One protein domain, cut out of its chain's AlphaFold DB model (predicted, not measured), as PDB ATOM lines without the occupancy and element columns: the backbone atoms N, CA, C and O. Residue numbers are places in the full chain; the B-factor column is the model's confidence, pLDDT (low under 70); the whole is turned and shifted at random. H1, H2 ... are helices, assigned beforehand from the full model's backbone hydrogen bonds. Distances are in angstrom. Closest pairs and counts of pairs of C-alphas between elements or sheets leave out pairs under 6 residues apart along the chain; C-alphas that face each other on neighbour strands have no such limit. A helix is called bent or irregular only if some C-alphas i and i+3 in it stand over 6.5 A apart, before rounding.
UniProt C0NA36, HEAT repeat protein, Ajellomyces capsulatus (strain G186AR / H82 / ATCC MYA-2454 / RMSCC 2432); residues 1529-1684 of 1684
ATOM      1  N   ASP A1529       0.495   0.966 -51.806       43.49
ATOM      2  CA  ASP A1529       1.689   1.449 -51.126       43.49
ATOM      3  C   ASP A1529       1.380   2.787 -50.424       43.49
ATOM      4  O   ASP A1529       1.411   3.849 -51.046       43.49
ATOM      5  N   ASN A1530       1.053   2.744 -49.127       45.03
ATOM      6  CA  ASN A1530       0.745   3.888 -48.240       45.03
ATOM      7  C   ASN A1530       1.932   4.872 -48.009       45.03
ATOM      8  O   ASN A1530       2.093   5.418 -46.918       45.03
ATOM      9  N   THR A1531       2.811   5.092 -48.988       46.11
ATOM     10  CA  THR A1531       4.064   5.852 -48.821       46.11
ATOM     11  C   THR A1531       4.208   6.997 -49.819       46.11
ATOM     12  O   THR A1531       5.230   7.120 -50.492       46.11
ATOM     13  N   THR A1532       3.220   7.878 -49.929       54.65
ATOM     14  CA  THR A1532       3.443   9.191 -50.550       54.65
ATOM     15  C   THR A1532       4.061  10.119 -49.508       54.65
ATOM     16  O   THR A1532       3.376  10.723 -48.689       54.65
ATOM     17  N   SER A1533       5.400  10.189 -49.477       69.63
ATOM     18  CA  SER A1533       6.087  11.111 -48.567       69.63
ATOM     19  C   SER A1533       5.857  12.547 -49.032       69.63
ATOM     20  O   SER A1533       6.268  12.919 -50.135       69.63
ATOM     21  N   LEU A1534       5.238  13.362 -48.181       84.06
ATOM     22  CA  LEU A1534       5.136  14.803 -48.390       84.06
ATOM     23  C   LEU A1534       6.539  15.404 -48.519       84.06
ATOM     24  O   LEU A1534       7.461  14.997 -47.814       84.06
ATOM     25  N   THR A1535       6.708  16.389 -49.403       87.58
ATOM     26  CA  THR A1535       7.997  17.088 -49.497       87.58
ATOM     27  C   THR A1535       8.229  17.871 -48.198       87.58
ATOM     28  O   THR A1535       7.381  18.704 -47.858       87.58
ATOM     29  N   PRO A1536       9.346  17.639 -47.479       90.42
ATOM     30  CA  PRO A1536       9.641  18.338 -46.232       90.42
ATOM     31  C   PRO A1536       9.682  19.857 -46.413       90.42
ATOM     32  O   PRO A1536      10.247  20.356 -47.393       90.42
ATOM     33  N   VAL A1537       9.143  20.597 -45.442       92.66
ATOM     34  CA  VAL A1537       9.112  22.070 -45.454       92.66
ATOM     35  C   VAL A1537      10.499  22.704 -45.645       92.66
ATOM     36  O   VAL A1537      10.582  23.619 -46.465       92.66
ATOM     37  N   PRO A1538      11.597  22.221 -45.016       92.48
ATOM     38  CA  PRO A1538      12.935  22.759 -45.274       92.48
ATOM     39  C   PRO A1538      13.326  22.767 -46.758       92.48
ATOM     40  O   PRO A1538      13.867  23.754 -47.247       92.48
ATOM     41  N   ARG A1539      12.999  21.700 -47.502       92.07
ATOM     42  CA  ARG A1539      13.318  21.597 -48.939       92.07
ATOM     43  C   ARG A1539      12.467  22.539 -49.785       92.07
ATOM     44  O   ARG A1539      12.959  23.108 -50.755       92.07
ATOM     45  N   LEU A1540      11.188  22.695 -49.436       91.44
ATOM     46  CA  LEU A1540      10.310  23.662 -50.103       91.44
ATOM     47  C   LEU A1540      10.810  25.089 -49.873       91.44
ATOM     48  O   LEU A1540      10.880  25.873 -50.815       91.44
ATOM     49  N   LEU A1541      11.209  25.402 -48.640       90.16
ATOM     50  CA  LEU A1541      11.734  26.711 -48.282       90.16
ATOM     51  C   LEU A1541      13.041  27.023 -49.025       90.16
ATOM     52  O   LEU A1541      13.156  28.097 -49.609       90.16
ATOM     53  N   GLU A1542      13.979  26.073 -49.083       88.53
ATOM     54  CA  GLU A1542      15.219  26.189 -49.865       88.53
ATOM     55  C   GLU A1542      14.927  26.445 -51.355       88.53
ATOM     56  O   GLU A1542      15.482  27.366 -51.963       88.53
ATOM     57  N   LYS A1543      13.981  25.695 -51.935       87.72
ATOM     58  CA  LYS A1543      13.539  25.887 -53.323       87.72
ATOM     59  C   LYS A1543      12.969  27.290 -53.553       87.72
ATOM     60  O   LYS A1543      13.329  27.927 -54.537       87.72
ATOM     61  N   PHE A1544      12.099  27.783 -52.672       86.53
ATOM     62  CA  PHE A1544      11.448  29.090 -52.837       86.53
ATOM     63  C   PHE A1544      12.369  30.279 -52.542       86.53
ATOM     64  O   PHE A1544      12.158  31.364 -53.080       86.53
ATOM     65  N   GLN A1545      13.405  30.086 -51.724       81.64
ATOM     66  CA  GLN A1545      14.442  31.093 -51.482       81.64
ATOM     67  C   GLN A1545      15.513  31.128 -52.586       81.64
ATOM     68  O   GLN A1545      16.272  32.097 -52.680       81.64
ATOM     69  N   THR A1546      15.569  30.109 -53.449       78.54
ATOM     70  CA  THR A1546      16.473  30.091 -54.604       78.54
ATOM     71  C   THR A1546      16.058  31.167 -55.613       78.54
ATOM     72  O   THR A1546      14.900  31.257 -56.018       78.54
ATOM     73  N   LYS A1547      17.009  32.011 -56.035       66.44
ATOM     74  CA  LYS A1547      16.742  33.118 -56.966       66.44
ATOM     75  C   LYS A1547      16.364  32.590 -58.353       66.44
ATOM     76  O   LYS A1547      17.160  31.897 -58.980       66.44
ATOM     77  N   SER A1548      15.203  32.999 -58.859       68.98
ATOM     78  CA  SER A1548      14.853  32.838 -60.274       68.98
ATOM     79  C   SER A1548      15.489  33.956 -61.098       68.98
ATOM     80  O   SER A1548      15.300  35.132 -60.796       68.98
ATOM     81  N   THR A1549      16.229  33.593 -62.145       67.87
ATOM     82  CA  THR A1549      16.781  34.528 -63.143       67.87
ATOM     83  C   THR A1549      15.977  34.513 -64.446       67.87
ATOM     84  O   THR A1549      16.433  35.039 -65.457       67.87
ATOM     85  N   VAL A1550      14.812  33.858 -64.455       67.62
ATOM     86  CA  VAL A1550      13.994  33.699 -65.661       67.62
ATOM     87  C   VAL A1550      13.313  35.028 -65.987       67.62
ATOM     88  O   VAL A1550      12.593  35.583 -65.154       67.62
ATOM     89  N   LEU A1551      13.529  35.531 -67.207       63.91
ATOM     90  CA  LEU A1551      12.934  36.786 -67.675       63.91
ATOM     91  C   LEU A1551      11.401  36.693 -67.775       63.91
ATOM     92  O   LEU A1551      10.705  37.633 -67.397       63.91
ATOM     93  N   PHE A1552      10.891  35.554 -68.256       65.08
ATOM     94  CA  PHE A1552       9.464  35.248 -68.376       65.08
ATOM     95  C   PHE A1552       9.051  34.249 -67.298       65.08
ATOM     96  O   PHE A1552       9.235  33.043 -67.443       65.08
ATOM     97  N   GLN A1553       8.519  34.763 -66.198       67.34
ATOM     98  CA  GLN A1553       7.926  33.943 -65.150       67.34
ATOM     99  C   GLN A1553       6.408  33.990 -65.280       67.34
ATOM    100  O   GLN A1553       5.854  35.026 -65.641       67.34
ATOM    101  N   GLU A1554       5.747  32.888 -64.942       64.12
ATOM    102  CA  GLU A1554       4.298  32.870 -64.788       64.12
ATOM    103  C   GLU A1554       3.855  33.924 -63.762       64.12
ATOM    104  O   GLU A1554       4.299  33.947 -62.607       64.12
ATOM    105  N   GLU A1555       2.989  34.829 -64.204       70.59
ATOM    106  CA  GLU A1555       2.396  35.865 -63.368       70.59
ATOM    107  C   GLU A1555       1.268  35.245 -62.539       70.59
ATOM    108  O   GLU A1555       0.107  35.268 -62.934       70.59
ATOM    109  N   LYS A1556       1.603  34.694 -61.368       69.61
ATOM    110  CA  LYS A1556       0.640  34.035 -60.460       69.61
ATOM    111  C   LYS A1556      -0.589  34.888 -60.132       69.61
ATOM    112  O   LYS A1556      -1.651  34.355 -59.847       69.61
ATOM    113  N   GLN A1557      -0.467  36.213 -60.196       70.98
ATOM    114  CA  GLN A1557      -1.567  37.150 -59.966       70.98
ATOM    115  C   GLN A1557      -2.626  37.169 -61.087       70.98
ATOM    116  O   GLN A1557      -3.683  37.765 -60.870       70.98
ATOM    117  N   ASN A1558      -2.355  36.541 -62.241       72.04
ATOM    118  CA  ASN A1558      -3.330  36.294 -63.312       72.04
ATOM    119  C   ASN A1558      -4.168  35.033 -63.076       72.04
ATOM    120  O   ASN A1558      -5.176  34.846 -63.753       72.04
ATOM    121  N   LEU A1559      -3.773  34.172 -62.135       76.10
ATOM    122  CA  LEU A1559      -4.520  32.959 -61.828       76.10
ATOM    123  C   LEU A1559      -5.782  33.300 -61.030       76.10
ATOM    124  O   LEU A1559      -5.787  34.171 -60.156       76.10
ATOM    125  N   PHE A1560      -6.871  32.585 -61.316       81.85
ATOM    126  CA  PHE A1560      -8.111  32.702 -60.545       81.85
ATOM    127  C   PHE A1560      -8.024  31.996 -59.178       81.85
ATOM    128  O   PHE A1560      -8.669  32.386 -58.189       81.85
ATOM    129  N   VAL A1561      -7.222  30.933 -59.115       84.52
ATOM    130  CA  VAL A1561      -6.917  30.220 -57.876       84.52
ATOM    131  C   VAL A1561      -6.071  31.119 -56.979       84.52
ATOM    132  O   VAL A1561      -5.024  31.610 -57.380       84.52
ATOM    133  N   GLU A1562      -6.523  31.314 -55.742       85.54
ATOM    134  CA  GLU A1562      -5.788  32.068 -54.728       85.54
ATOM    135  C   GLU A1562      -5.359  31.104 -53.631       85.54
ATOM    136  O   GLU A1562      -6.197  30.614 -52.873       85.54
ATOM    137  N   ASP A1563      -4.058  30.846 -53.526       88.35
ATOM    138  CA  ASP A1563      -3.516  29.821 -52.631       88.35
ATOM    139  C   ASP A1563      -3.956  29.995 -51.177       88.35
ATOM    140  O   ASP A1563      -4.386  29.038 -50.544       88.35
ATOM    141  N   VAL A1564      -3.895  31.214 -50.635       89.75
ATOM    142  CA  VAL A1564      -4.295  31.472 -49.240       89.75
ATOM    143  C   VAL A1564      -5.777  31.158 -49.032       89.75
ATOM    144  O   VAL A1564      -6.146  30.557 -48.027       89.75
ATOM    145  N   ARG A1565      -6.633  31.501 -49.997       89.88
ATOM    146  CA  ARG A1565      -8.063  31.191 -49.940       89.88
ATOM    147  C   ARG A1565      -8.316  29.690 -50.065       89.88
ATOM    148  O   ARG A1565      -9.145  29.170 -49.324       89.88
ATOM    149  N   GLU A1566      -7.621  28.992 -50.964       92.24
ATOM    150  CA  GLU A1566      -7.708  27.528 -51.057       92.24
ATOM    151  C   GLU A1566      -7.276  26.879 -49.738       92.24
ATOM    152  O   GLU A1566      -7.975  26.009 -49.223       92.24
ATOM    153  N   VAL A1567      -6.190  27.362 -49.130       94.58
ATOM    154  CA  VAL A1567      -5.738  26.908 -47.811       94.58
ATOM    155  C   VAL A1567      -6.832  27.110 -46.762       94.58
ATOM    156  O   VAL A1567      -7.125  26.175 -46.022       94.58
ATOM    157  N   GLU A1568      -7.486  28.273 -46.703       92.60
ATOM    158  CA  GLU A1568      -8.574  28.534 -45.747       92.60
ATOM    159  C   GLU A1568      -9.813  27.658 -45.996       92.60
ATOM    160  O   GLU A1568     -10.391  27.116 -45.051       92.60
ATOM    161  N   THR A1569     -10.223  27.492 -47.254       94.36
ATOM    162  CA  THR A1569     -11.376  26.660 -47.631       94.36
ATOM    163  C   THR A1569     -11.133  25.205 -47.248       94.36
ATOM    164  O   THR A1569     -11.929  24.605 -46.523       94.36
ATOM    165  N   TRP A1570      -9.997  24.640 -47.653       95.41
ATOM    166  CA  TRP A1570      -9.688  23.237 -47.394       95.41
ATOM    167  C   TRP A1570      -9.258  22.975 -45.953       95.41
ATOM    168  O   TRP A1570      -9.516  21.886 -45.449       95.41
ATOM    169  N   ALA A1571      -8.728  23.969 -45.233       94.76
ATOM    170  CA  ALA A1571      -8.531  23.867 -43.789       94.76
ATOM    171  C   ALA A1571      -9.861  23.670 -43.046       94.76
ATOM    172  O   ALA A1571      -9.935  22.832 -42.145       94.76
ATOM    173  N   LYS A1572     -10.930  24.386 -43.431       93.15
ATOM    174  CA  LYS A1572     -12.271  24.202 -42.840       93.15
ATOM    175  C   LYS A1572     -12.813  22.796 -43.100       93.15
ATOM    176  O   LYS A1572     -13.302  22.155 -42.170       93.15
ATOM    177  N   VAL A1573     -12.683  22.308 -44.335       94.08
ATOM    178  CA  VAL A1573     -13.107  20.952 -44.726       94.08
ATOM    179  C   VAL A1573     -12.311  19.895 -43.951       94.08
ATOM    180  O   VAL A1573     -12.900  19.022 -43.313       94.08
ATOM    181  N   LEU A1574     -10.979  20.006 -43.925       92.92
ATOM    182  CA  LEU A1574     -10.098  19.085 -43.200       92.92
ATOM    183  C   LEU A1574     -10.398  19.046 -41.707       92.92
ATOM    184  O   LEU A1574     -10.485  17.959 -41.148       92.92
ATOM    185  N   THR A1575     -10.622  20.200 -41.071       90.94
ATOM    186  CA  THR A1575     -10.930  20.279 -39.632       90.94
ATOM    187  C   THR A1575     -12.137  19.408 -39.256       90.94
ATOM    188  O   THR A1575     -12.153  18.809 -38.184       90.94
ATOM    189  N   ARG A1576     -13.136  19.282 -40.142       88.81
ATOM    190  CA  ARG A1576     -14.341  18.464 -39.908       88.81
ATOM    191  C   ARG A1576     -14.129  16.961 -40.157       88.81
ATOM    192  O   ARG A1576     -14.821  16.142 -39.550       88.81
ATOM    193  N   ILE A1577     -13.205  16.594 -41.048       90.12
ATOM    194  CA  ILE A1577     -13.091  15.236 -41.616       90.12
ATOM    195  C   ILE A1577     -11.879  14.464 -41.082       90.12
ATOM    196  O   ILE A1577     -11.947  13.246 -40.891       90.12
ATOM    197  N   ILE A1578     -10.769  15.149 -40.802       87.44
ATOM    198  CA  ILE A1578      -9.498  14.519 -40.409       87.44
ATOM    199  C   ILE A1578      -9.603  13.748 -39.081       87.44
ATOM    200  O   ILE A1578      -8.826  12.835 -38.823       87.44
ATOM    201  N   LEU A1579     -10.611  14.075 -38.264       80.39
ATOM    202  CA  LEU A1579     -10.879  13.482 -36.951       80.39
ATOM    203  C   LEU A1579     -11.524  12.090 -37.012       80.39
ATOM    204  O   LEU A1579     -11.690  11.441 -35.978       80.39
ATOM    205  N   ARG A1580     -11.954  11.635 -38.194       82.46
ATOM    206  CA  ARG A1580     -12.671  10.361 -38.330       82.46
ATOM    207  C   ARG A1580     -11.707   9.173 -38.191       82.46
ATOM    208  O   ARG A1580     -10.580   9.260 -38.677       82.46
ATOM    209  N   PRO A1581     -12.129   8.036 -37.598       73.65
ATOM    210  CA  PRO A1581     -11.242   6.898 -37.318       73.65
ATOM    211  C   PRO A1581     -10.460   6.375 -38.533       73.65
ATOM    212  O   PRO A1581      -9.320   5.944 -38.386       73.65
ATOM    213  N   GLY A1582     -11.048   6.446 -39.734       78.67
ATOM    214  CA  GLY A1582     -10.404   6.033 -40.986       78.67
ATOM    215  C   GLY A1582      -9.320   6.986 -41.514       78.67
ATOM    216  O   GLY A1582      -8.604   6.614 -42.436       78.67
ATOM    217  N   ASN A1583      -9.176   8.185 -40.938       85.21
ATOM    218  CA  ASN A1583      -8.297   9.255 -41.429       85.21
ATOM    219  C   ASN A1583      -7.094   9.541 -40.508       85.21
ATOM    220  O   ASN A1583      -6.333  10.477 -40.756       85.21
ATOM    221  N   THR A1584      -6.876   8.734 -39.464       83.71
ATOM    222  CA  THR A1584      -5.791   8.926 -38.478       83.71
ATOM    223  C   THR A1584      -4.399   8.993 -39.112       83.71
ATOM    224  O   THR A1584      -3.552   9.761 -38.659       83.71
ATOM    225  N   HIS A1585      -4.165   8.255 -40.201       85.50
ATOM    226  CA  HIS A1585      -2.911   8.317 -40.952       85.50
ATOM    227  C   HIS A1585      -2.638   9.713 -41.540       85.50
ATOM    228  O   HIS A1585      -1.519  10.210 -41.416       85.50
ATOM    229  N   PHE A1586      -3.653  10.380 -42.106       88.02
ATOM    230  CA  PHE A1586      -3.521  11.744 -42.634       88.02
ATOM    231  C   PHE A1586      -3.198  12.752 -41.526       88.02
ATOM    232  O   PHE A1586      -2.369  13.639 -41.723       88.02
ATOM    233  N   ALA A1587      -3.786  12.584 -40.335       87.82
ATOM    234  CA  ALA A1587      -3.471  13.416 -39.171       87.82
ATOM    235  C   ALA A1587      -1.999  13.282 -38.741       87.82
ATOM    236  O   ALA A1587      -1.344  14.289 -38.481       87.82
ATOM    237  N   LEU A1588      -1.455  12.058 -38.714       88.85
ATOM    238  CA  LEU A1588      -0.044  11.808 -38.386       88.85
ATOM    239  C   LEU A1588       0.912  12.379 -39.442       88.85
ATOM    240  O   LEU A1588       1.924  12.987 -39.091       88.85
ATOM    241  N   GLN A1589       0.587  12.221 -40.729       89.30
ATOM    242  CA  GLN A1589       1.370  12.812 -41.817       89.30
ATOM    243  C   GLN A1589       1.391  14.345 -41.728       89.30
ATOM    244  O   GLN A1589       2.459  14.954 -41.811       89.30
ATOM    245  N   LEU A1590       0.224  14.968 -41.514       91.95
ATOM    246  CA  LEU A1590       0.106  16.415 -41.343       91.95
ATOM    247  C   LEU A1590       0.885  16.894 -40.112       91.95
ATOM    248  O   LEU A1590       1.594  17.892 -40.196       91.95
ATOM    249  N   TYR A1591       0.806  16.168 -38.994       92.32
ATOM    250  CA  TYR A1591       1.564  16.475 -37.782       92.32
ATOM    251  C   TYR A1591       3.076  16.482 -38.013       92.32
ATOM    252  O   TYR A1591       3.745  17.437 -37.610       92.32
ATOM    253  N   SER A1592       3.611  15.461 -38.691       91.86
ATOM    254  CA  SER A1592       5.038  15.398 -39.033       91.86
ATOM    255  C   SER A1592       5.448  16.599 -39.886       91.86
ATOM    256  O   SER A1592       6.406  17.298 -39.564       91.86
ATOM    257  N   TRP A1593       4.672  16.887 -40.935       94.43
ATOM    258  CA  TRP A1593       4.959  17.972 -41.872       94.43
ATOM    259  C   TRP A1593       4.895  19.359 -41.211       94.43
ATOM    260  O   TRP A1593       5.775  20.191 -41.429       94.43
ATOM    261  N   VAL A1594       3.891  19.604 -40.361       95.86
ATOM    262  CA  VAL A1594       3.749  20.860 -39.607       95.86
ATOM    263  C   VAL A1594       4.862  21.015 -38.574       95.86
ATOM    264  O   VAL A1594       5.418  22.103 -38.458       95.86
ATOM    265  N   SER A1595       5.219  19.950 -37.852       94.74
ATOM    266  CA  SER A1595       6.279  19.995 -36.834       94.74
ATOM    267  C   SER A1595       7.644  20.316 -37.450       94.74
ATOM    268  O   SER A1595       8.374  21.161 -36.933       94.74
ATOM    269  N   GLU A1596       7.970  19.692 -38.585       94.46
ATOM    270  CA  GLU A1596       9.153  20.044 -39.378       94.46
ATOM    271  C   GLU A1596       9.072  21.479 -39.908       94.46
ATOM    272  O   GLU A1596      10.072  22.195 -39.908       94.46
ATOM    273  N   GLY A1597       7.883  21.918 -40.329       95.83
ATOM    274  CA  GLY A1597       7.654  23.269 -40.823       95.83
ATOM    275  C   GLY A1597       7.861  24.357 -39.783       95.83
ATOM    276  O   GLY A1597       8.509  25.356 -40.079       95.83
ATOM    277  N   ILE A1598       7.371  24.157 -38.560       96.12
ATOM    278  CA  ILE A1598       7.596  25.086 -37.450       96.12
ATOM    279  C   ILE A1598       9.099  25.224 -37.190       96.12
ATOM    280  O   ILE A1598       9.605  26.345 -37.174       96.12
ATOM    281  N   SER A1599       9.824  24.106 -37.077       94.92
ATOM    282  CA  SER A1599      11.282  24.113 -36.887       94.92
ATOM    283  C   SER A1599      12.010  24.833 -38.029       94.92
ATOM    284  O   SER A1599      12.822  25.719 -37.779       94.92
ATOM    285  N   ALA A1600      11.658  24.534 -39.284       93.60
ATOM    286  CA  ALA A1600      12.269  25.155 -40.461       93.60
ATOM    287  C   ALA A1600      12.072  26.679 -40.502       93.60
ATOM    288  O   ALA A1600      12.980  27.418 -40.880       93.60
ATOM    289  N   LEU A1601      10.884  27.157 -40.116       92.27
ATOM    290  CA  LEU A1601      10.581  28.585 -40.062       92.27
ATOM    291  C   LEU A1601      11.321  29.287 -38.912       92.27
ATOM    292  O   LEU A1601      11.777  30.415 -39.101       92.27
ATOM    293  N   ILE A1602      11.486  28.628 -37.756       91.49
ATOM    294  CA  ILE A1602      12.317  29.130 -36.646       91.49
ATOM    295  C   ILE A1602      13.774  29.283 -37.111       91.49
ATOM    296  O   ILE A1602      14.365  30.353 -36.945       91.49
ATOM    297  N   ASP A1603      14.331  28.256 -37.757       89.76
ATOM    298  CA  ASP A1603      15.715  28.263 -38.243       89.76
ATOM    299  C   ASP A1603      15.947  29.346 -39.309       89.76
ATOM    300  O   ASP A1603      16.929  30.095 -39.251       89.76
ATOM    301  N   ALA A1604      15.014  29.494 -40.257       86.32
ATOM    302  CA  ALA A1604      15.098  30.507 -41.308       86.32
ATOM    303  C   ALA A1604      15.090  31.941 -40.750       86.32
ATOM    304  O   ALA A1604      15.835  32.794 -41.239       86.32
ATOM    305  N   MET A1605      14.311  32.204 -39.696       81.87
ATOM    306  CA  MET A1605      14.329  33.500 -39.008       81.87
ATOM    307  C   MET A1605      15.653  33.777 -38.295       81.87
ATOM    308  O   MET A1605      16.087  34.928 -38.252       81.87
ATOM    309  N   GLY A1606      16.308  32.745 -37.756       75.84
ATOM    310  CA  GLY A1606      17.636  32.878 -37.156       75.84
ATOM    311  C   GLY A1606      18.726  33.237 -38.175       75.84
ATOM    312  O   GLY A1606      19.675  33.938 -37.827       75.84
ATOM    313  N   GLY A1607      18.587  32.782 -39.428       68.79
ATOM    314  CA  GLY A1607      19.605  32.932 -40.475       68.79
ATOM    315  C   GLY A1607      19.448  34.130 -41.423       68.79
ATOM    316  O   GLY A1607      20.450  34.617 -41.943       68.79
ATOM    317  N   ALA A1608      18.229  34.623 -41.674       63.13
ATOM    318  CA  ALA A1608      17.960  35.560 -42.779       63.13
ATOM    319  C   ALA A1608      18.346  37.037 -42.527       63.13
ATOM    320  O   ALA A1608      18.273  37.860 -43.445       63.13
ATOM    321  N   GLY A1609      18.737  37.407 -41.301       65.27
ATOM    322  CA  GLY A1609      18.685  38.810 -40.869       65.27
ATOM    323  C   GLY A1609      17.234  39.321 -40.805       65.27
ATOM    324  O   GLY A1609      16.288  38.558 -40.984       65.27
ATOM    325  N   GLY A1610      17.020  40.607 -40.512       74.14
ATOM    326  CA  GLY A1610      15.661  41.172 -40.451       74.14
ATOM    327  C   GLY A1610      14.899  41.052 -41.782       74.14
ATOM    328  O   GLY A1610      15.475  41.293 -42.847       74.14
ATOM    329  N   ASP A1611      13.603  40.720 -41.716       85.37
ATOM    330  CA  ASP A1611      12.707  40.561 -42.871       85.37
ATOM    331  C   ASP A1611      12.418  41.928 -43.508       85.37
ATOM    332  O   ASP A1611      13.124  42.267 -44.447       85.37
ATOM    333  N   GLY A1612      11.502  42.763 -42.992       85.73
ATOM    334  CA  GLY A1612      11.264  44.142 -43.477       85.73
ATOM    335  C   GLY A1612      10.897  44.265 -44.973       85.73
ATOM    336  O   GLY A1612      10.878  43.270 -45.684       85.73
ATOM    337  N   VAL A1613      10.622  45.478 -45.483       90.13
ATOM    338  CA  VAL A1613      10.127  45.731 -46.868       90.13
ATOM    339  C   VAL A1613      10.969  45.036 -47.957       90.13
ATOM    340  O   VAL A1613      12.190  45.192 -47.992       90.13
ATOM    341  N   LEU A1614      10.329  44.277 -48.858       90.13
ATOM    342  CA  LEU A1614      10.958  43.386 -49.851       90.13
ATOM    343  C   LEU A1614      11.857  42.281 -49.249       90.13
ATOM    344  O   LEU A1614      12.821  41.839 -49.874       90.13
ATOM    345  N   GLY A1615      11.580  41.870 -48.010       89.32
ATOM    346  CA  GLY A1615      12.232  40.756 -47.320       89.32
ATOM    347  C   GLY A1615      11.872  39.376 -47.880       89.32
ATOM    348  O   GLY A1615      11.151  39.243 -48.868       89.32
ATOM    349  N   TRP A1616      12.381  38.319 -47.249       87.35
ATOM    350  CA  TRP A1616      12.228  36.948 -47.749       87.35
ATOM    351  C   TRP A1616      10.783  36.435 -47.650       87.35
ATOM    352  O   TRP A1616      10.375  35.632 -48.486       87.35
ATOM    353  N   VAL A1617       9.984  36.943 -46.700       90.52
ATOM    354  CA  VAL A1617       8.548  36.615 -46.584       90.52
ATOM    355  C   VAL A1617       7.700  37.365 -47.622       90.52
ATOM    356  O   VAL A1617       6.566  36.976 -47.883       90.52
ATOM    357  N   SER A1618       8.241  38.403 -48.276       89.25
ATOM    358  CA  SER A1618       7.559  39.078 -49.392       89.25
ATOM    359  C   SER A1618       7.435  38.185 -50.630       89.25
ATOM    360  O   SER A1618       6.636  38.483 -51.515       89.25
ATOM    361  N   ASN A1619       8.214  37.098 -50.713       88.71
ATOM    362  CA  ASN A1619       8.050  36.092 -51.755       88.71
ATOM    363  C   ASN A1619       6.703  35.360 -51.547       88.71
ATOM    364  O   ASN A1619       6.527  34.733 -50.497       88.71
ATOM    365  N   PRO A1620       5.774  35.383 -52.525       89.38
ATOM    366  CA  PRO A1620       4.461  34.756 -52.386       89.38
ATOM    367  C   PRO A1620       4.515  33.270 -52.008       89.38
ATOM    368  O   PRO A1620       3.739  32.835 -51.164       89.38
ATOM    369  N   ASP A1621       5.453  32.494 -52.556       90.57
ATOM    370  CA  ASP A1621       5.555  31.054 -52.278       90.57
ATOM    371  C   ASP A1621       5.990  30.767 -50.845       90.57
ATOM    372  O   ASP A1621       5.448  29.885 -50.174       90.57
ATOM    373  N   VAL A1622       6.939  31.563 -50.349       92.38
ATOM    374  CA  VAL A1622       7.344  31.521 -48.944       92.38
ATOM    375  C   VAL A1622       6.154  31.893 -48.071       92.38
ATOM    376  O   VAL A1622       5.838  31.152 -47.142       92.38
ATOM    377  N   PHE A1623       5.465  32.993 -48.393       92.84
ATOM    378  CA  PHE A1623       4.304  33.471 -47.647       92.84
ATOM    379  C   PHE A1623       3.222  32.389 -47.515       92.84
ATOM    380  O   PHE A1623       2.764  32.122 -46.401       92.84
ATOM    381  N   ILE A1624       2.861  31.729 -48.621       92.94
ATOM    382  CA  ILE A1624       1.870  30.639 -48.663       92.94
ATOM    383  C   ILE A1624       2.328  29.454 -47.816       92.94
ATOM    384  O   ILE A1624       1.539  28.910 -47.042       92.94
ATOM    385  N   LEU A1625       3.598  29.054 -47.941       94.64
ATOM    386  CA  LEU A1625       4.157  27.936 -47.187       94.64
ATOM    387  C   LEU A1625       4.008  28.158 -45.676       94.64
ATOM    388  O   LEU A1625       3.573  27.250 -44.968       94.64
ATOM    389  N   GLY A1626       4.280  29.369 -45.183       94.27
ATOM    390  CA  GLY A1626       4.063  29.682 -43.769       94.27
ATOM    391  C   GLY A1626       2.593  29.692 -43.365       94.27
ATOM    392  O   GLY A1626       2.259  29.155 -42.311       94.27
ATOM    393  N   VAL A1627       1.687  30.205 -44.207       94.57
ATOM    394  CA  VAL A1627       0.238  30.129 -43.940       94.57
ATOM    395  C   VAL A1627      -0.223  28.669 -43.836       94.57
ATOM    396  O   VAL A1627      -0.961  28.339 -42.907       94.57
ATOM    397  N   ARG A1628       0.262  27.773 -44.712       95.58
ATOM    398  CA  ARG A1628      -0.008  26.323 -44.643       95.58
ATOM    399  C   ARG A1628       0.472  25.715 -43.327       95.58
ATOM    400  O   ARG A1628      -0.289  24.996 -42.688       95.58
ATOM    401  N   VAL A1629       1.690  26.031 -42.882       96.56
ATOM    402  CA  VAL A1629       2.220  25.540 -41.595       96.56
ATOM    403  C   VAL A1629       1.376  26.050 -40.420       96.56
ATOM    404  O   VAL A1629       0.949  25.254 -39.585       96.56
ATOM    405  N   ILE A1630       1.058  27.349 -40.380       95.29
ATOM    406  CA  ILE A1630       0.285  27.971 -39.291       95.29
ATOM    407  C   ILE A1630      -1.147  27.416 -39.233       95.29
ATOM    408  O   ILE A1630      -1.658  27.095 -38.159       95.29
ATOM    409  N   ARG A1631      -1.818  27.275 -40.382       94.50
ATOM    410  CA  ARG A1631      -3.166  26.690 -40.440       94.50
ATOM    411  C   ARG A1631      -3.160  25.192 -40.173       94.50
ATOM    412  O   ARG A1631      -4.071  24.713 -39.508       94.50
ATOM    413  N   GLY A1632      -2.123  24.480 -40.602       95.08
ATOM    414  CA  GLY A1632      -1.925  23.070 -40.278       95.08
ATOM    415  C   GLY A1632      -1.801  22.868 -38.770       95.08
ATOM    416  O   GLY A1632      -2.486  22.017 -38.210       95.08
ATOM    417  N   ALA A1633      -1.026  23.721 -38.097       94.86
ATOM    418  CA  ALA A1633      -0.925  23.732 -36.641       94.86
ATOM    419  C   ALA A1633      -2.288  23.963 -35.975       94.86
ATOM    420  O   ALA A1633      -2.666  23.200 -35.091       94.86
ATOM    421  N   LYS A1634      -3.083  24.930 -36.458       93.08
ATOM    422  CA  LYS A1634      -4.453  25.153 -35.961       93.08
ATOM    423  C   LYS A1634      -5.332  23.906 -36.083       93.08
ATOM    424  O   LYS A1634      -6.026  23.564 -35.132       93.08
ATOM    425  N   ILE A1635      -5.315  23.237 -37.240       92.09
ATOM    426  CA  ILE A1635      -6.092  22.007 -37.457       92.09
ATOM    427  C   ILE A1635      -5.708  20.966 -36.400       92.09
ATOM    428  O   ILE A1635      -6.594  20.408 -35.763       92.09
ATOM    429  N   LEU A1636      -4.407  20.756 -36.178       91.68
ATOM    430  CA  LEU A1636      -3.876  19.776 -35.224       91.68
ATOM    431  C   LEU A1636      -4.198  20.122 -33.760       91.68
ATOM    432  O   LEU A1636      -4.490  19.222 -32.973       91.68
ATOM    433  N   LEU A1637      -4.204  21.407 -33.391       89.13
ATOM    434  CA  LEU A1637      -4.596  21.856 -32.049       89.13
ATOM    435  C   LEU A1637      -6.081  21.592 -31.763       89.13
ATOM    436  O   LEU A1637      -6.431  21.193 -30.652       89.13
ATOM    437  N   LEU A1638      -6.945  21.684 -32.777       85.79
ATOM    438  CA  LEU A1638      -8.376  21.378 -32.658       85.79
ATOM    439  C   LEU A1638      -8.693  19.868 -32.607       85.79
ATOM    440  O   LEU A1638      -9.830  19.498 -32.315       85.79
ATOM    441  N   VAL A1639      -7.720  18.979 -32.853       80.40
ATOM    442  CA  VAL A1639      -7.916  17.515 -32.808       80.40
ATOM    443  C   VAL A1639      -8.123  17.041 -31.362       80.40
ATOM    444  O   VAL A1639      -7.196  17.162 -30.567       80.40
ATOM    445  N   PRO A1640      -9.276  16.482 -30.953       74.24
ATOM    446  CA  PRO A1640      -9.455  15.981 -29.590       74.24
ATOM    447  C   PRO A1640      -8.487  14.823 -29.261       74.24
ATOM    448  O   PRO A1640      -8.110  14.069 -30.161       74.24
ATOM    449  N   PRO A1641      -8.091  14.650 -27.983       69.52
ATOM    450  CA  PRO A1641      -7.261  13.518 -27.576       69.52
ATOM    451  C   PRO A1641      -7.980  12.187 -27.853       69.52
ATOM    452  O   PRO A1641      -9.143  12.025 -27.484       69.52
ATOM    453  N   SER A1642      -7.287  11.231 -28.477       68.45
ATOM    454  CA  SER A1642      -7.792   9.882 -28.775       68.45
ATOM    455  C   SER A1642      -6.772   8.829 -28.339       68.45
ATOM    456  O   SER A1642      -5.571   9.046 -28.479       68.45
ATOM    457  N   GLU A1643      -7.232   7.660 -27.879       59.76
ATOM    458  CA  GLU A1643      -6.354   6.526 -27.532       59.76
ATOM    459  C   GLU A1643      -5.484   6.065 -28.716       59.76
ATOM    460  O   GLU A1643      -4.387   5.550 -28.521       59.76
ATOM    461  N   THR A1644      -5.959   6.266 -29.950       63.44
ATOM    462  CA  THR A1644      -5.273   5.844 -31.182       63.44
ATOM    463  C   THR A1644      -4.409   6.931 -31.819       63.44
ATOM    464  O   THR A1644      -3.648   6.631 -32.739       63.44
ATOM    465  N   LEU A1645      -4.508   8.186 -31.365       71.05
ATOM    466  CA  LEU A1645      -3.841   9.336 -31.978       71.05
ATOM    467  C   LEU A1645      -3.259  10.254 -30.892       71.05
ATOM    468  O   LEU A1645      -3.952  11.109 -30.343       71.05
ATOM    469  N   SER A1646      -1.965  10.085 -30.610       77.07
ATOM    470  CA  SER A1646      -1.211  10.921 -29.669       77.07
ATOM    471  C   SER A1646      -0.370  11.947 -30.431       77.07
ATOM    472  O   SER A1646       0.684  11.607 -30.964       77.07
ATOM    473  N   LEU A1647      -0.836  13.197 -30.477       83.38
ATOM    474  CA  LEU A1647      -0.120  14.341 -31.055       83.38
ATOM    475  C   LEU A1647       0.464  15.198 -29.923       83.38
ATOM    476  O   LEU A1647      -0.264  15.531 -28.985       83.38
ATOM    477  N   ASP A1648       1.740  15.588 -30.002       87.42
ATOM    478  CA  ASP A1648       2.337  16.512 -29.026       87.42
ATOM    479  C   ASP A1648       1.888  17.948 -29.324       87.42
ATOM    480  O   ASP A1648       2.542  18.726 -30.020       87.42
ATOM    481  N   LYS A1649       0.703  18.290 -28.816       86.53
ATOM    482  CA  LYS A1649       0.155  19.643 -28.928       86.53
ATOM    483  C   LYS A1649       0.998  20.674 -28.181       86.53
ATOM    484  O   LYS A1649       1.084  21.805 -28.638       86.53
ATOM    485  N   GLY A1650       1.640  20.279 -27.077       87.21
ATOM    486  CA  GLY A1650       2.490  21.169 -26.286       87.21
ATOM    487  C   GLY A1650       3.676  21.681 -27.099       87.21
ATOM    488  O   GLY A1650       3.943  22.881 -27.100       87.21
ATOM    489  N   TRP A1651       4.321  20.793 -27.863       90.14
ATOM    490  CA  TRP A1651       5.360  21.172 -28.822       90.14
ATOM    491  C   TRP A1651       4.853  22.161 -29.881       90.14
ATOM    492  O   TRP A1651       5.522  23.159 -30.150       90.14
ATOM    493  N   ILE A1652       3.673  21.918 -30.467       91.72
ATOM    494  CA  ILE A1652       3.092  22.815 -31.480       91.72
ATOM    495  C   ILE A1652       2.848  24.207 -30.890       91.72
ATOM    496  O   ILE A1652       3.338  25.186 -31.454       91.72
ATOM    497  N   SER A1653       2.138  24.311 -29.762       91.37
ATOM    498  CA  SER A1653       1.814  25.605 -29.144       91.37
ATOM    499  C   SER A1653       3.089  26.356 -28.741       91.37
ATOM    500  O   SER A1653       3.251  27.522 -29.104       91.37
ATOM    501  N   GLN A1654       4.061  25.672 -28.121       92.30
ATOM    502  CA  GLN A1654       5.363  26.261 -27.781       92.30
ATOM    503  C   GLN A1654       6.119  26.744 -29.029       92.30
ATOM    504  O   GLN A1654       6.687  27.837 -29.039       92.30
ATOM    505  N   GLY A1655       6.125  25.953 -30.102       92.27
ATOM    506  CA  GLY A1655       6.766  26.315 -31.362       92.27
ATOM    507  C   GLY A1655       6.134  27.549 -32.017       92.27
ATOM    508  O   GLY A1655       6.855  28.434 -32.481       92.27
ATOM    509  N   LEU A1656       4.801  27.665 -31.998       92.89
ATOM    510  CA  LEU A1656       4.087  28.849 -32.489       92.89
ATOM    511  C   LEU A1656       4.383  30.101 -31.646       92.89
ATOM    512  O   LEU A1656       4.575  31.182 -32.208       92.89
ATOM    513  N   GLU A1657       4.477  29.975 -30.319       92.66
ATOM    514  CA  GLU A1657       4.874  31.077 -29.429       92.66
ATOM    515  C   GLU A1657       6.310  31.553 -29.696       92.66
ATOM    516  O   GLU A1657       6.585  32.762 -29.731       92.66
ATOM    517  N   VAL A1658       7.238  30.619 -29.934       92.10
ATOM    518  CA  VAL A1658       8.613  30.941 -30.345       92.10
ATOM    519  C   VAL A1658       8.601  31.665 -31.691       92.10
ATOM    520  O   VAL A1658       9.219  32.727 -31.803       92.10
ATOM    521  N   LEU A1659       7.847  31.166 -32.678       90.71
ATOM    522  CA  LEU A1659       7.712  31.810 -33.986       90.71
ATOM    523  C   LEU A1659       7.186  33.246 -33.871       90.71
ATOM    524  O   LEU A1659       7.728  34.168 -34.481       90.71
ATOM    525  N   TRP A1660       6.148  33.452 -33.063       90.77
ATOM    526  CA  TRP A1660       5.541  34.765 -32.863       90.77
ATOM    527  C   TRP A1660       6.488  35.734 -32.140       90.77
ATOM    528  O   TRP A1660       6.687  36.869 -32.585       90.77
ATOM    529  N   SER A1661       7.114  35.292 -31.048       88.06
ATOM    530  CA  SER A1661       8.006  36.129 -30.237       88.06
ATOM    531  C   SER A1661       9.308  36.493 -30.960       88.06
ATOM    532  O   SER A1661       9.772  37.630 -30.840       88.06
ATOM    533  N   GLN A1662       9.890  35.572 -31.736       86.04
ATOM    534  CA  GLN A1662      11.056  35.844 -32.580       86.04
ATOM    535  C   GLN A1662      10.684  36.678 -33.806       86.04
ATOM    536  O   GLN A1662      11.359  37.667 -34.087       86.04
ATOM    537  N   GLY A1663       9.572  36.360 -34.474       86.13
ATOM    538  CA  GLY A1663       9.075  37.097 -35.635       86.13
ATOM    539  C   GLY A1663       8.870  38.588 -35.357       86.13
ATOM    540  O   GLY A1663       9.212  39.437 -36.182       86.13
ATOM    541  N   ARG A1664       8.399  38.934 -34.150       83.89
ATOM    542  CA  ARG A1664       8.296  40.330 -33.691       83.89
ATOM    543  C   ARG A1664       9.641  41.053 -33.596       83.89
ATOM    544  O   ARG A1664       9.662  42.271 -33.760       83.89
ATOM    545  N   LYS A1665      10.737  40.344 -33.306       81.35
ATOM    546  CA  LYS A1665      12.087  40.923 -33.177       81.35
ATOM    547  C   LYS A1665      12.741  41.178 -34.534       81.35
ATOM    548  O   LYS A1665      13.502  42.128 -34.655       81.35
ATOM    549  N   VAL A1666      12.431  40.359 -35.540       81.85
ATOM    550  CA  VAL A1666      13.053  40.416 -36.879       81.85
ATOM    551  C   VAL A1666      12.212  41.162 -37.923       81.85
ATOM    552  O   VAL A1666      12.465  41.028 -39.116       81.85
ATOM    553  N   GLU A1667      11.221  41.953 -37.496       78.17
ATOM    554  CA  GLU A1667      10.314  42.708 -38.383       78.17
ATOM    555  C   GLU A1667       9.591  41.826 -39.422       78.17
ATOM    556  O   GLU A1667       9.450  42.202 -40.589       78.17
ATOM    557  N   MET A1668       9.134  40.642 -38.999       84.89
ATOM    558  CA  MET A1668       8.434  39.699 -39.873       84.89
ATOM    559  C   MET A1668       7.120  40.273 -40.415       84.89
ATOM    560  O   MET A1668       6.444  41.064 -39.750       84.89
ATOM    561  N   HIS A1669       6.738  39.838 -41.618       87.82
ATOM    562  CA  HIS A1669       5.496  40.245 -42.269       87.82
ATOM    563  C   HIS A1669       4.274  40.155 -41.330       87.82
ATOM    564  O   HIS A1669       3.934  39.097 -40.797       87.82
ATOM    565  N   HIS A1670       3.574  41.280 -41.159       84.66
ATOM    566  CA  HIS A1670       2.512  41.431 -40.158       84.66
ATOM    567  C   HIS A1670       1.354  40.427 -40.317       84.66
ATOM    568  O   HIS A1670       0.834  39.956 -39.309       84.66
ATOM    569  N   CYS A1671       0.976  40.035 -41.543       86.90
ATOM    570  CA  CYS A1671      -0.057  39.008 -41.740       86.90
ATOM    571  C   CYS A1671       0.312  37.673 -41.089       86.90
ATOM    572  O   CYS A1671      -0.536  37.074 -40.434       86.90
ATOM    573  N   TRP A1672       1.567  37.220 -41.192       89.50
ATOM    574  CA  TRP A1672       2.005  36.009 -40.493       89.50
ATOM    575  C   TRP A1672       1.891  36.168 -38.980       89.50
ATOM    576  O   TRP A1672       1.367  35.277 -38.320       89.50
ATOM    577  N   LEU A1673       2.314  37.311 -38.432       88.72
ATOM    578  CA  LEU A1673       2.181  37.594 -36.998       88.72
ATOM    579  C   LEU A1673       0.714  37.589 -36.547       88.72
ATOM    580  O   LEU A1673       0.409  37.067 -35.475       88.72
ATOM    581  N   SER A1674      -0.193  38.116 -37.372       86.32
ATOM    582  CA  SER A1674      -1.637  38.093 -37.125       86.32
ATOM    583  C   SER A1674      -2.203  36.673 -37.185       86.32
ATOM    584  O   SER A1674      -2.972  36.285 -36.304       86.32
ATOM    585  N   HIS A1675      -1.818  35.874 -38.185       87.67
ATOM    586  CA  HIS A1675      -2.233  34.474 -38.287       87.67
ATOM    587  C   HIS A1675      -1.727  33.659 -37.095       87.67
ATOM    588  O   HIS A1675      -2.521  32.948 -36.488       87.67
ATOM    589  N   LEU A1676      -0.452  33.812 -36.719       91.22
ATOM    590  CA  LEU A1676       0.135  33.185 -35.533       91.22
ATOM    591  C   LEU A1676      -0.644  33.559 -34.274       91.22
ATOM    592  O   LEU A1676      -1.086  32.672 -33.552       91.22
ATOM    593  N   ARG A1677      -0.886  34.857 -34.049       88.47
ATOM    594  CA  ARG A1677      -1.619  35.332 -32.871       88.47
ATOM    595  C   ARG A1677      -3.032  34.760 -32.806       88.47
ATOM    596  O   ARG A1677      -3.442  34.291 -31.760       88.47
ATOM    597  N   THR A1678      -3.732  34.727 -33.940       84.74
ATOM    598  CA  THR A1678      -5.084  34.155 -34.021       84.74
ATOM    599  C   THR A1678      -5.101  32.672 -33.646       84.74
ATOM    600  O   THR A1678      -6.094  32.201 -33.111       84.74
ATOM    601  N   VAL A1679      -4.047  31.916 -33.968       87.81
ATOM    602  CA  VAL A1679      -3.965  30.487 -33.624       87.81
ATOM    603  C   VAL A1679      -3.595  30.292 -32.157       87.81
ATOM    604  O   VAL A1679      -4.235  29.482 -31.503       87.81
ATOM    605  N   ILE A1680      -2.628  31.058 -31.646       86.50
ATOM    606  CA  ILE A1680      -2.208  31.016 -30.237       86.50
ATOM    607  C   ILE A1680      -3.384  31.377 -29.315       86.50
ATOM    608  O   ILE A1680      -3.645  30.666 -28.356       86.50
ATOM    609  N   ASP A1681      -4.146  32.419 -29.655       79.00
ATOM    610  CA  ASP A1681      -5.292  32.875 -28.855       79.00
ATOM    611  C   ASP A1681      -6.517  31.945 -28.965       79.00
ATOM    612  O   ASP A1681      -7.449  32.092 -28.190       79.00
ATOM    613  N   CYS A1682      -6.555  31.008 -29.925       65.34
ATOM    614  CA  CYS A1682      -7.614  29.986 -29.990       65.34
ATOM    615  C   CYS A1682      -7.375  28.810 -29.025       65.34
ATOM    616  O   CYS A1682      -8.275  27.983 -28.889       65.34
ATOM    617  N   ASP A1683      -6.169  28.676 -28.458       51.19
ATOM    618  CA  ASP A1683      -5.847  27.650 -27.451       51.19
ATOM    619  C   ASP A1683      -6.298  28.079 -26.032       51.19
ATOM    620  O   ASP A1683      -6.392  27.225 -25.148       51.19
ATOM    621  N   GLU A1684      -6.602  29.372 -25.824       36.48
ATOM    622  CA  GLU A1684      -7.326  29.899 -24.647       36.48
ATOM    623  C   GLU A1684      -8.847  29.757 -24.816       36.48
ATOM    624  O   GLU A1684      -9.506  29.356 -23.824       36.48
TER     625      GLU A1684
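This is residues 1529 to 1684 of the 1684 residues of the protein "HEAT repeat protein" of Ajellomyces capsulatus (strain G186AR / H82 / ATCC MYA-2454 / RMSCC 2432) (UniProt C0NA36). H4 is the core of a compact helical bundle; the long H3 crosses it steeply, and H1, H2, H5 and H6 pack round it. The printed part has 156 residues, six named helices, H1 to H6 in chain order, and no named strand: all helix. Radius of gyration of the C-alphas is 16.2 A, spans 51 by 36 by 26 A.

Start at H3, residues 1581 to 1607, irregular where C-alphas 1582 and 1585 are 7.8 A apart. It touches the hub H4, residues 1620 to 1637, at a steep tilt of 50 degrees; closest C-alphas are Val 1594 and Val 1629, 5.3 A. H5, residues 1649 to 1663, and H6, residues 1670 to 1680, form with H4 an up-and-down bundle, each running against the one before; H4-H5 and H5-H6 are hairpins. H2, residues 1563 to 1577, touches H4; closest C-alphas are Thr 1575 and Ile 1635, 5.6 A. H1, residues 1537 to 1545, touches H3 at residues 1593 to 1600 alone; closest C-alphas are Val 1537 and Gly 1597, 5.0 A. O i to N i+4 pairs are within hydrogen-bond range throughout H1, H4, H5 and H6, 10 of 11 in H2, 21 of 23 in H3.

Find C-alpha 1537, opening H1, at (9.112, 22.070, -45.454); H6 ends at C-alpha 1680, at (-2.208, 31.016, -30.237). H3 runs 40.5 A, H4 25.7 A.

The printed part has no cut; links H1-H2, H3-H4 and H4-H5 are long. Residues 1547 to 1554, among others, have pLDDT under 70.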